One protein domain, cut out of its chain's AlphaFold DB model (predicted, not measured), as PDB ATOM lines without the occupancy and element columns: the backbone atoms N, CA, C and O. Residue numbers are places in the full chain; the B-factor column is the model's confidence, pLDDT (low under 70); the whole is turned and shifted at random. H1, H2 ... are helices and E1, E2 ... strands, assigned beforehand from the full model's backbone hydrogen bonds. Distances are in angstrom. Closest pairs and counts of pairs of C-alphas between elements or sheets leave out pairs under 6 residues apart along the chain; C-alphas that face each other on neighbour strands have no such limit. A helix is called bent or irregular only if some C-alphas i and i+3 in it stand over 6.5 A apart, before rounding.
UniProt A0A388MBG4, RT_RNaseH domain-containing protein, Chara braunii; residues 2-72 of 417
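Overview. This is residues 2 to 72 of the 417 residues of the protein "RT_RNaseH domain-containing protein" of Chara braunii (UniProt A0A388MBG4). One long helix, H2, runs along the longest axis, with the short helix H1 packed on its residues 51 to 55 and strand E3 at the end where H2 begins; the small strand hairpin E1 and E2 lies beside H1 and stays apart from H2. After H2, residues 58 to 72, with no named element, fold back toward the end where H2 begins. The printed part has 71 residues, with two named helices and three named strands in the order H1, E1, E2, E3, H2. The class is mixed, helices and strands, though only 35 residues are in named elements, under half; the two-stranded sheet E1 - E2 is antiparallel. The whole is only just compact, close to loose, with a radius of gyration of the C-alphas of 12.9 A, and spans 35 by 25 by 21 A.

Along the chain. H1, residues 2 to 8, begins at C-alpha 2 (36.810, -6.073, -23.499) and is irregular: C-alphas 4 and 7 are 7.5 A apart. E1 is residues 14 to 16, E2 residues 19 to 21 and E3 residues 32 to 34. H2, residues 39 to 57, is 26.9 A long and ends at C-alpha 57 (29.094, 5.993, -24.026).

Arrangement. The closest C-alphas of H1 and E1, Met 2 and Pro 15, are 6.1 A apart. E1 and E2 form an antiparallel hairpin, with N 16 and O 19 at 2.8 A, within hydrogen-bond range. E3 pairs with no named strand, but its residues pair antiparallel with residues 37 to 38. H2 touches H1 with residues 51 to 55 alone, closest at the C-alphas of Val 4 and Lys 54, 7.0 A, at a steep tilt of 39 degrees, opposite ways. H2 is apart from E1 and E2. Every O i to N i+4 pair is within range in H2; in H1 it is 1 of 3, beside 2 of 4 O i to N i+3 pairs.

Size, cuts and confidence. The C-alphas farthest apart, Ile 17 and Pro 35, are 37.4 A apart. The printed part has no cut, and no link is long. Mean pLDDT of the printed part is 89.3, and no printed residue is under 70.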
ATOM      1  N   MET A   2      35.393  -6.149 -23.065       78.75
ATOM      2  CA  MET A   2      36.810  -6.073 -23.499       78.75
ATOM      3  C   MET A   2      37.097  -5.030 -24.594       78.75
ATOM      4  O   MET A   2      38.007  -4.221 -24.457       78.75
ATOM      5  N   ARG A   3      36.292  -5.014 -25.665       84.81
ATOM      6  CA  ARG A   3      36.448  -4.072 -26.789       84.81
ATOM      7  C   ARG A   3      36.181  -2.615 -26.398       84.81
ATOM      8  O   ARG A   3      36.859  -1.724 -26.885       84.81
ATOM      9  N   VAL A   4      35.203  -2.387 -25.521       87.06
ATOM     10  CA  VAL A   4      34.821  -1.044 -25.050       87.06
ATOM     11  C   VAL A   4      35.941  -0.437 -24.205       87.06
ATOM     12  O   VAL A   4      36.277   0.732 -24.364       87.06
ATOM     13  N   MET A   5      36.564  -1.264 -23.367       89.44
ATOM     14  CA  MET A   5      37.626  -0.858 -22.447       89.44
ATOM     15  C   MET A   5      39.025  -0.871 -23.060       89.44
ATOM     16  O   MET A   5      39.953  -0.378 -22.431       89.44
ATOM     17  N   GLN A   6      39.197  -1.382 -24.283       85.75
ATOM     18  CA  GLN A   6      40.497  -1.467 -24.954       85.75
ATOM     19  C   GLN A   6      41.321  -0.161 -24.913       85.75
ATOM     20  O   GLN A   6      42.520  -0.267 -24.671       85.75
ATOM     21  N   PRO A   7      40.742   1.049 -25.081       88.62
ATOM     22  CA  PRO A   7      41.505   2.302 -24.998       88.62
ATOM     23  C   PRO A   7      42.055   2.624 -23.601       88.62
ATOM     24  O   PRO A   7      42.949   3.451 -23.474       88.62
ATOM     25  N   LEU A   8      41.494   2.008 -22.560       85.88
ATOM     26  CA  LEU A   8      41.875   2.181 -21.158       85.88
ATOM     27  C   LEU A   8      42.777   1.036 -20.659       85.88
ATOM     28  O   LEU A   8      43.293   1.094 -19.544       85.88
ATOM     29  N   CYS A   9      42.972  -0.010 -21.464       81.88
ATOM     30  CA  CYS A   9      43.810  -1.153 -21.128       81.88
ATOM     31  C   CYS A   9      45.243  -0.976 -21.665       81.88
ATOM     32  O   CYS A   9      45.408  -0.565 -22.814       81.88
ATOM     33  N   PRO A  10      46.277  -1.410 -20.924       73.88
ATOM     34  CA  PRO A  10      46.226  -1.978 -19.573       73.88
ATOM     35  C   PRO A  10      46.339  -0.924 -18.453       73.88
ATOM     36  O   PRO A  10      46.335  -1.294 -17.283       73.88
ATOM     37  N   ASP A  11      46.478   0.358 -18.797       78.69
ATOM     38  CA  ASP A  11      46.963   1.390 -17.871       78.69
ATOM     39  C   ASP A  11      45.951   1.790 -16.790       78.69
ATOM     40  O   ASP A  11      46.336   2.106 -15.665       78.69
ATOM     41  N   VAL A  12      44.657   1.772 -17.119       84.31
ATOM     42  CA  VAL A  12      43.569   2.209 -16.229       84.31
ATOM     43  C   VAL A  12      42.746   1.028 -15.728       84.31
ATOM     44  O   VAL A  12      42.290   1.035 -14.588       84.31
ATOM     45  N   THR A  13      42.520   0.013 -16.564       85.94
ATOM     46  CA  THR A  13      41.698  -1.145 -16.196       85.94
ATOM     47  C   THR A  13      42.143  -2.426 -16.892       85.94
ATOM     48  O   THR A  13      42.855  -2.415 -17.896       85.94
ATOM     49  N   SER A  14      41.729  -3.560 -16.330       81.62
ATOM     50  CA  SER A  14      41.889  -4.890 -16.910       81.62
ATOM     51  C   SER A  14      40.584  -5.673 -16.740       81.62
ATOM     52  O   SER A  14      40.384  -6.307 -15.704       81.62
ATOM     53  N   PRO A  15      39.666  -5.594 -17.717       84.88
ATOM     54  CA  PRO A  15      38.393  -6.293 -17.653       84.88
ATOM     55  C   PRO A  15      38.568  -7.799 -17.848       84.88
ATOM     56  O   PRO A  15      39.447  -8.255 -18.581       84.88
ATOM     57  N   TYR A  16      37.680  -8.566 -17.228       80.25
ATOM     58  CA  TYR A  16      37.541  -9.999 -17.420       80.25
ATOM     59  C   TYR A  16      36.058 -10.345 -17.510       80.25
ATOM     60  O   TYR A  16      35.358 -10.312 -16.509       80.25
ATOM     61  N   ILE A  17      35.592 -10.678 -18.718       84.12
ATOM     62  CA  ILE A  17      34.177 -10.962 -19.013       84.12
ATOM     63  C   ILE A  17      33.278  -9.785 -18.580       84.12
ATOM     64  O   ILE A  17      33.161  -8.813 -19.334       84.12
ATOM     65  N   ASP A  18      32.673  -9.873 -17.401       85.50
ATOM     66  CA  ASP A  18      31.767  -8.922 -16.762       85.50
ATOM     67  C   ASP A  18      32.424  -8.121 -15.622       85.50
ATOM     68  O   ASP A  18      31.963  -7.023 -15.311       85.50
ATOM     69  N   ASP A  19      33.540  -8.599 -15.071       85.44
ATOM     70  CA  ASP A  19      34.284  -7.923 -14.010       85.44
ATOM     71  C   ASP A  19      35.227  -6.846 -14.569       85.44
ATOM     72  O   ASP A  19      35.995  -7.076 -15.509       85.44
ATOM     73  N   VAL A  20      35.223  -5.660 -13.951       88.56
ATOM     74  CA  VAL A  20      36.097  -4.534 -14.317       88.56
ATOM     75  C   VAL A  20      36.917  -4.104 -13.105       88.56
ATOM     76  O   VAL A  20      36.421  -3.433 -12.204       88.56
ATOM     77  N   ALA A  21      38.194  -4.485 -13.087       88.38
ATOM     78  CA  ALA A  21      39.128  -4.064 -12.049       88.38
ATOM     79  C   ALA A  21      39.825  -2.753 -12.433       88.38
ATOM     80  O   ALA A  21      40.351  -2.624 -13.543       88.38
ATOM     81  N   ILE A  22      39.863  -1.799 -11.503       90.56
ATOM     82  CA  ILE A  22      40.484  -0.481 -11.679       90.56
ATOM     83  C   ILE A  22      41.533  -0.323 -10.575       90.56
ATOM     84  O   ILE A  22      41.169  -0.015  -9.440       90.56
ATOM     85  N   PRO A  23      42.821  -0.597 -10.837       86.38
ATOM     86  CA  PRO A  23      43.852  -0.418  -9.827       86.38
ATOM     87  C   PRO A  23      44.030   1.067  -9.469       86.38
ATOM     88  O   PRO A  23      43.846   1.964 -10.294       86.38
ATOM     89  N   GLY A  24      44.397   1.327  -8.215       85.12
ATOM     90  CA  GLY A  24      44.933   2.626  -7.814       85.12
ATOM     91  C   GLY A  24      46.344   2.853  -8.378       85.12
ATOM     92  O   GLY A  24      46.966   1.917  -8.896       85.12
ATOM     93  N   PRO A  25      46.873   4.080  -8.277       83.00
ATOM     94  CA  PRO A  25      48.256   4.354  -8.645       83.00
ATOM     95  C   PRO A  25      49.222   3.551  -7.765       83.00
ATOM     96  O   PRO A  25      48.940   3.218  -6.613       83.00
ATOM     97  N   ARG A  26      50.384   3.226  -8.334       73.75
ATOM     98  CA  ARG A  26      51.373   2.344  -7.693       73.75
ATOM     99  C   ARG A  26      52.091   3.004  -6.526       73.75
ATOM    100  O   ARG A  26      52.441   2.330  -5.564       73.75
ATOM    101  N   VAL A  27      52.340   4.305  -6.645       79.75
ATOM    102  CA  VAL A  27      52.950   5.117  -5.595       79.75
ATOM    103  C   VAL A  27      51.830   5.874  -4.906       79.75
ATOM    104  O   VAL A  27      51.049   6.567  -5.559       79.75
ATOM    105  N   LYS A  28      51.746   5.731  -3.584       84.75
ATOM    106  CA  LYS A  28      50.817   6.505  -2.765       84.75
ATOM    107  C   LYS A  28      51.388   7.899  -2.565       84.75
ATOM    108  O   LYS A  28      52.109   8.154  -1.610       84.75
ATOM    109  N   ASP A  29      51.095   8.779  -3.511       88.12
ATOM    110  CA  ASP A  29      51.384  10.198  -3.362       88.12
ATOM    111  C   ASP A  29      50.431  10.796  -2.314       88.12
ATOM    112  O   ASP A  29      49.234  10.983  -2.563       88.12
ATOM    113  N   GLU A  30      50.965  11.030  -1.114       91.94
ATOM    114  CA  GLU A  30      50.231  11.565   0.035       91.94
ATOM    115  C   GLU A  30      50.057  13.090  -0.013       91.94
ATOM    116  O   GLU A  30      49.508  13.672   0.921       91.94
ATOM    117  N   THR A  31      50.479  13.766  -1.082       94.88
ATOM    118  CA  THR A  31      50.186  15.196  -1.235       94.88
ATOM    119  C   THR A  31      48.677  15.434  -1.276       94.88
ATOM    120  O   THR A  31      47.930  14.685  -1.909       94.88
ATOM    121  N   GLU A  32      48.198  16.449  -0.560       94.25
ATOM    122  CA  GLU A  32      46.786  16.832  -0.616       94.25
ATOM    123  C   GLU A  32      46.529  17.683  -1.855       94.25
ATOM    124  O   GLU A  32      47.189  18.696  -2.076       94.25
ATOM    125  N   VAL A  33      45.564  17.254  -2.669       94.31
ATOM    126  CA  VAL A  33      45.107  17.997  -3.858       94.31
ATOM    127  C   VAL A  33      43.823  18.772  -3.585       94.31
ATOM    128  O   VAL A  33      43.543  19.766  -4.247       94.31
ATOM    129  N   LEU A  34      43.052  18.312  -2.604       91.50
ATOM    130  CA  LEU A  34      41.869  18.953  -2.045       91.50
ATOM    131  C   LEU A  34      41.886  18.712  -0.529       91.50
ATOM    132  O   LEU A  34      42.515  17.739  -0.098       91.50
ATOM    133  N   PRO A  35      41.191  19.532   0.279       93.50
ATOM    134  CA  PRO A  35      41.131  19.334   1.725       93.50
ATOM    135  C   PRO A  35      40.720  17.899   2.087       93.50
ATOM    136  O   PRO A  35      39.626  17.455   1.736       93.50
ATOM    137  N   GLY A  36      41.618  17.159   2.748       90.50
ATOM    138  CA  GLY A  36      41.385  15.768   3.159       90.50
ATOM    139  C   GLY A  36      41.517  14.711   2.053       90.50
ATOM    140  O   GLY A  36      41.343  13.524   2.330       90.50
ATOM    141  N   VAL A  37      41.861  15.090   0.816       91.56
ATOM    142  CA  VAL A  37      42.035  14.151  -0.301       91.56
ATOM    143  C   VAL A  37      43.490  14.097  -0.748       91.56
ATOM    144  O   VAL A  37      44.030  15.028  -1.348       91.56
ATOM    145  N   ARG A  38      44.088  12.923  -0.545       94.38
ATOM    146  CA  ARG A  38      45.416  12.573  -1.053       94.38
ATOM    147  C   ARG A  38      45.384  12.367  -2.570       94.38
ATOM    148  O   ARG A  38      44.440  11.781  -3.107       94.38
ATOM    149  N   LYS A  39      46.441  12.781  -3.264       93.50
ATOM    150  CA  LYS A  39      46.558  12.724  -4.725       93.50
ATOM    151  C   LYS A  39      46.305  11.330  -5.287       93.50
ATOM    152  O   LYS A  39      45.571  11.194  -6.262       93.50
ATOM    153  N   PHE A  40      46.815  10.289  -4.632       91.12
ATOM    154  CA  PHE A  40      46.619   8.913  -5.091       91.12
ATOM    155  C   PHE A  40      45.138   8.473  -5.114       91.12
ATOM    156  O   PHE A  40      44.726   7.692  -5.975       91.12
ATOM    157  N   VAL A  41      44.321   8.987  -4.183       92.38
ATOM    158  CA  VAL A  41      42.871   8.730  -4.134       92.38
ATOM    159  C   VAL A  41      42.180   9.475  -5.266       92.38
ATOM    160  O   VAL A  41      41.369   8.894  -5.984       92.38
ATOM    161  N   TRP A  42      42.537  10.745  -5.464       93.44
ATOM    162  CA  TRP A  42      41.995  11.561  -6.548       93.44
ATOM    163  C   TRP A  42      42.277  10.947  -7.927       93.44
ATOM    164  O   TRP A  42      41.365  10.822  -8.742       93.44
ATOM    165  N   GLU A  43      43.504  10.481  -8.172       92.94
ATOM    166  CA  GLU A  43      43.878   9.788  -9.412       92.94
ATOM    167  C   GLU A  43      43.063   8.503  -9.627       92.94
ATOM    168  O   GLU A  43      42.594   8.240 -10.738       92.94
ATOM    169  N   HIS A  44      42.839   7.718  -8.568       92.69
ATOM    170  CA  HIS A  44      41.990   6.530  -8.645       92.69
ATOM    171  C   HIS A  44      40.537   6.888  -8.996       92.69
ATOM    172  O   HIS A  44      39.965   6.277  -9.899       92.69
ATOM    173  N   VAL A  45      39.952   7.912  -8.366       94.38
ATOM    174  CA  VAL A  45      38.589   8.384  -8.678       94.38
ATOM    175  C   VAL A  45      38.484   8.867 -10.127       94.38
ATOM    176  O   VAL A  45      37.529   8.521 -10.818       94.38
ATOM    177  N   ARG A  46      39.495   9.580 -10.640       94.75
ATOM    178  CA  ARG A  46      39.568   9.967 -12.061       94.75
ATOM    179  C   ARG A  46      39.594   8.761 -12.997       94.75
ATOM    180  O   ARG A  46      38.993   8.788 -14.069       94.75
ATOM    181  N   ASN A  47      40.280   7.692 -12.613       94.56
ATOM    182  CA  ASN A  47      40.290   6.450 -13.381       94.56
ATOM    183  C   ASN A  47      38.926   5.744 -13.354       94.56
ATOM    184  O   ASN A  47      38.478   5.264 -14.395       94.56
ATOM    185  N   VAL A  48      38.233   5.746 -12.211       94.62
ATOM    186  CA  VAL A  48      36.846   5.261 -12.104       94.62
ATOM    187  C   VAL A  48      35.917   6.065 -13.017       94.62
ATOM    188  O   VAL A  48      35.180   5.473 -13.802       94.62
ATOM    189  N   GLU A  49      36.003   7.396 -12.989       94.81
ATOM    190  CA  GLU A  49      35.223   8.299 -13.846       94.81
ATOM    191  C   GLU A  49      35.414   7.982 -15.338       94.81
ATOM    192  O   GLU A  49      34.431   7.847 -16.070       94.81
ATOM    193  N   LYS A  50      36.662   7.783 -15.793       94.88
ATOM    194  CA  LYS A  50      36.966   7.399 -17.186       94.88
ATOM    195  C   LYS A  50      36.287   6.090 -17.586       94.88
ATOM    196  O   LYS A  50      35.720   5.999 -18.673       94.88
ATOM    197  N   VAL A  51      36.346   5.080 -16.717       94.50
ATOM    198  CA  VAL A  51      35.743   3.767 -16.979       94.50
ATOM    199  C   VAL A  51      34.219   3.869 -17.027       94.50
ATOM    200  O   VAL A  51      33.615   3.390 -17.984       94.50
ATOM    201  N   LEU A  52      33.594   4.533 -16.050       94.38
ATOM    202  CA  LEU A  52      32.140   4.724 -16.020       94.38
ATOM    203  C   LEU A  52      31.643   5.543 -17.219       94.38
ATOM    204  O   LEU A  52      30.642   5.181 -17.834       94.38
ATOM    205  N   SER A  53      32.380   6.581 -17.617       94.69
ATOM    206  CA  SER A  53      32.073   7.367 -18.819       94.69
ATOM    207  C   SER A  53      32.093   6.496 -20.075       94.69
ATOM    208  O   SER A  53      31.207   6.604 -20.922       94.69
ATOM    209  N   LYS A  54      33.062   5.574 -20.171       94.38
ATOM    210  CA  LYS A  54      33.152   4.625 -21.286       94.38
ATOM    211  C   LYS A  54      32.008   3.609 -21.281       94.38
ATOM    212  O   LYS A  54      31.532   3.238 -22.348       94.38
ATOM    213  N   LEU A  55      31.551   3.166 -20.107       93.38
ATOM    214  CA  LEU A  55      30.351   2.328 -20.006       93.38
ATOM    215  C   LEU A  55      29.118   3.085 -20.512       93.38
ATOM    216  O   LEU A  55      28.418   2.568 -21.382       93.38
ATOM    217  N   LYS A  56      28.921   4.327 -20.051       94.00
ATOM    218  CA  LYS A  56      27.807   5.194 -20.462       94.00
ATOM    219  C   LYS A  56      27.798   5.447 -21.973       94.00
ATOM    220  O   LYS A  56      26.762   5.282 -22.603       94.00
ATOM    221  N   GLU A  57      28.950   5.759 -22.575       95.38
ATOM    222  CA  GLU A  57      29.094   5.993 -24.026       95.38
ATOM    223  C   GLU A  57      28.595   4.810 -24.878       95.38
ATOM    224  O   GLU A  57      28.061   5.004 -25.969       95.38
ATOM    225  N   TYR A  58      28.754   3.580 -24.383       94.44
ATOM    226  CA  TYR A  58      28.361   2.355 -25.085       94.44
ATOM    227  C   TYR A  58      27.067   1.734 -24.548       94.44
ATOM    228  O   TYR A  58      26.769   0.588 -24.890       94.44
ATOM    229  N   ASN A  59      26.298   2.468 -23.735       93.88
ATOM    230  CA  ASN A  59      25.058   2.000 -23.105       93.88
ATOM    231  C   ASN A  59      25.240   0.693 -22.308       93.88
ATOM    232  O   ASN A  59      24.403  -0.206 -22.354       93.88
ATOM    233  N   LEU A  60      26.367   0.567 -21.605       93.19
ATOM    234  CA  LEU A  60      26.614  -0.510 -20.652       93.19
ATOM    235  C   LEU A  60      26.327  -0.022 -19.232       93.19
ATOM    236  O   LEU A  60      26.675   1.099 -18.868       93.19
ATOM    237  N   THR A  61      25.755  -0.896 -18.411       91.06
ATOM    238  CA  THR A  61      25.405  -0.605 -17.017       91.06
ATOM    239  C   THR A  61      26.338  -1.328 -16.051       91.06
ATOM    240  O   THR A  61      26.768  -2.453 -16.314       91.06
ATOM    241  N   ALA A  62      26.609  -0.713 -14.901       90.94
ATOM    242  CA  ALA A  62      27.300  -1.341 -13.777       90.94
ATOM    243  C   ALA A  62      26.346  -1.460 -12.581       90.94
ATOM    244  O   ALA A  62      25.508  -0.592 -12.355       90.94
ATOM    245  N   SER A  63      26.473  -2.528 -11.795       92.25
ATOM    246  CA  SER A  63      25.650  -2.711 -10.596       92.25
ATOM    247  C   SER A  63      26.189  -1.865  -9.442       92.25
ATOM    248  O   SER A  63      27.220  -2.207  -8.867       92.25
ATOM    249  N   GLY A  64      25.472  -0.806  -9.054       89.31
ATOM    250  CA  GLY A  64      25.870   0.054  -7.931       89.31
ATOM    251  C   GLY A  64      26.039  -0.701  -6.604       89.31
ATOM    252  O   GLY A  64      26.993  -0.455  -5.878       89.31
ATOM    253  N   VAL A  65      25.180  -1.692  -6.331       90.50
ATOM    254  CA  VAL A  65      25.224  -2.504  -5.095       90.50
ATOM    255  C   VAL A  65      26.465  -3.405  -5.030       90.50
ATOM    256  O   VAL A  65      27.001  -3.659  -3.950       90.50
ATOM    257  N   LYS A  66      26.932  -3.910  -6.180       88.12
ATOM    258  CA  LYS A  66      28.109  -4.794  -6.260       88.12
ATOM    259  C   LYS A  66      29.416  -4.022  -6.440       88.12
ATOM    260  O   LYS A  66      30.476  -4.559  -6.121       88.12
ATOM    261  N   SER A  67      29.350  -2.788  -6.934       90.56
ATOM    262  CA  SER A  67      30.521  -1.944  -7.134       90.56
ATOM    263  C   SER A  67      31.168  -1.562  -5.804       90.56
ATOM    264  O   SER A  67      30.519  -1.103  -4.864       90.56
ATOM    265  N   ARG A  68      32.486  -1.739  -5.729       90.19
ATOM    266  CA  ARG A  68      33.323  -1.332  -4.597       90.19
ATOM    267  C   ARG A  68      34.405  -0.392  -5.123       90.19
ATOM    268  O   ARG A  68      35.140  -0.759  -6.035       90.19
ATOM    269  N   HIS A  69      34.502   0.805  -4.554       89.88
ATOM    270  CA  HIS A  69      35.436   1.852  -4.982       89.88
ATOM    271  C   HIS A  69      36.347   2.264  -3.827       89.88
ATOM    272  O   HIS A  69      35.959   2.126  -2.670       89.88
ATOM    273  N   CYS A  70      37.542   2.780  -4.138       88.56
ATOM    274  CA  CYS A  70      38.488   3.318  -3.148       88.56
ATOM    275  C   CYS A  70      38.848   2.345  -2.005       88.56
ATOM    276  O   CYS A  70      39.132   2.763  -0.885       88.56
ATOM    277  N   MET A  71      38.846   1.039  -2.281       89.62
ATOM    278  CA  MET A  71      39.145   0.012  -1.284       89.62
ATOM    279  C   MET A  71      40.653  -0.209  -1.136       89.62
ATOM    280  O   MET A  71      41.394  -0.193  -2.119       89.62
ATOM    281  N   ARG A  72      41.108  -0.478   0.095       87.75
ATOM    282  CA  ARG A  72      42.502  -0.887   0.366       87.75
ATOM    283  C   ARG A  72      42.804  -2.308  -0.107       87.75
ATOM    284  O   ARG A  72      43.938  -2.594  -0.480       87.75
TER     285      ARG A  72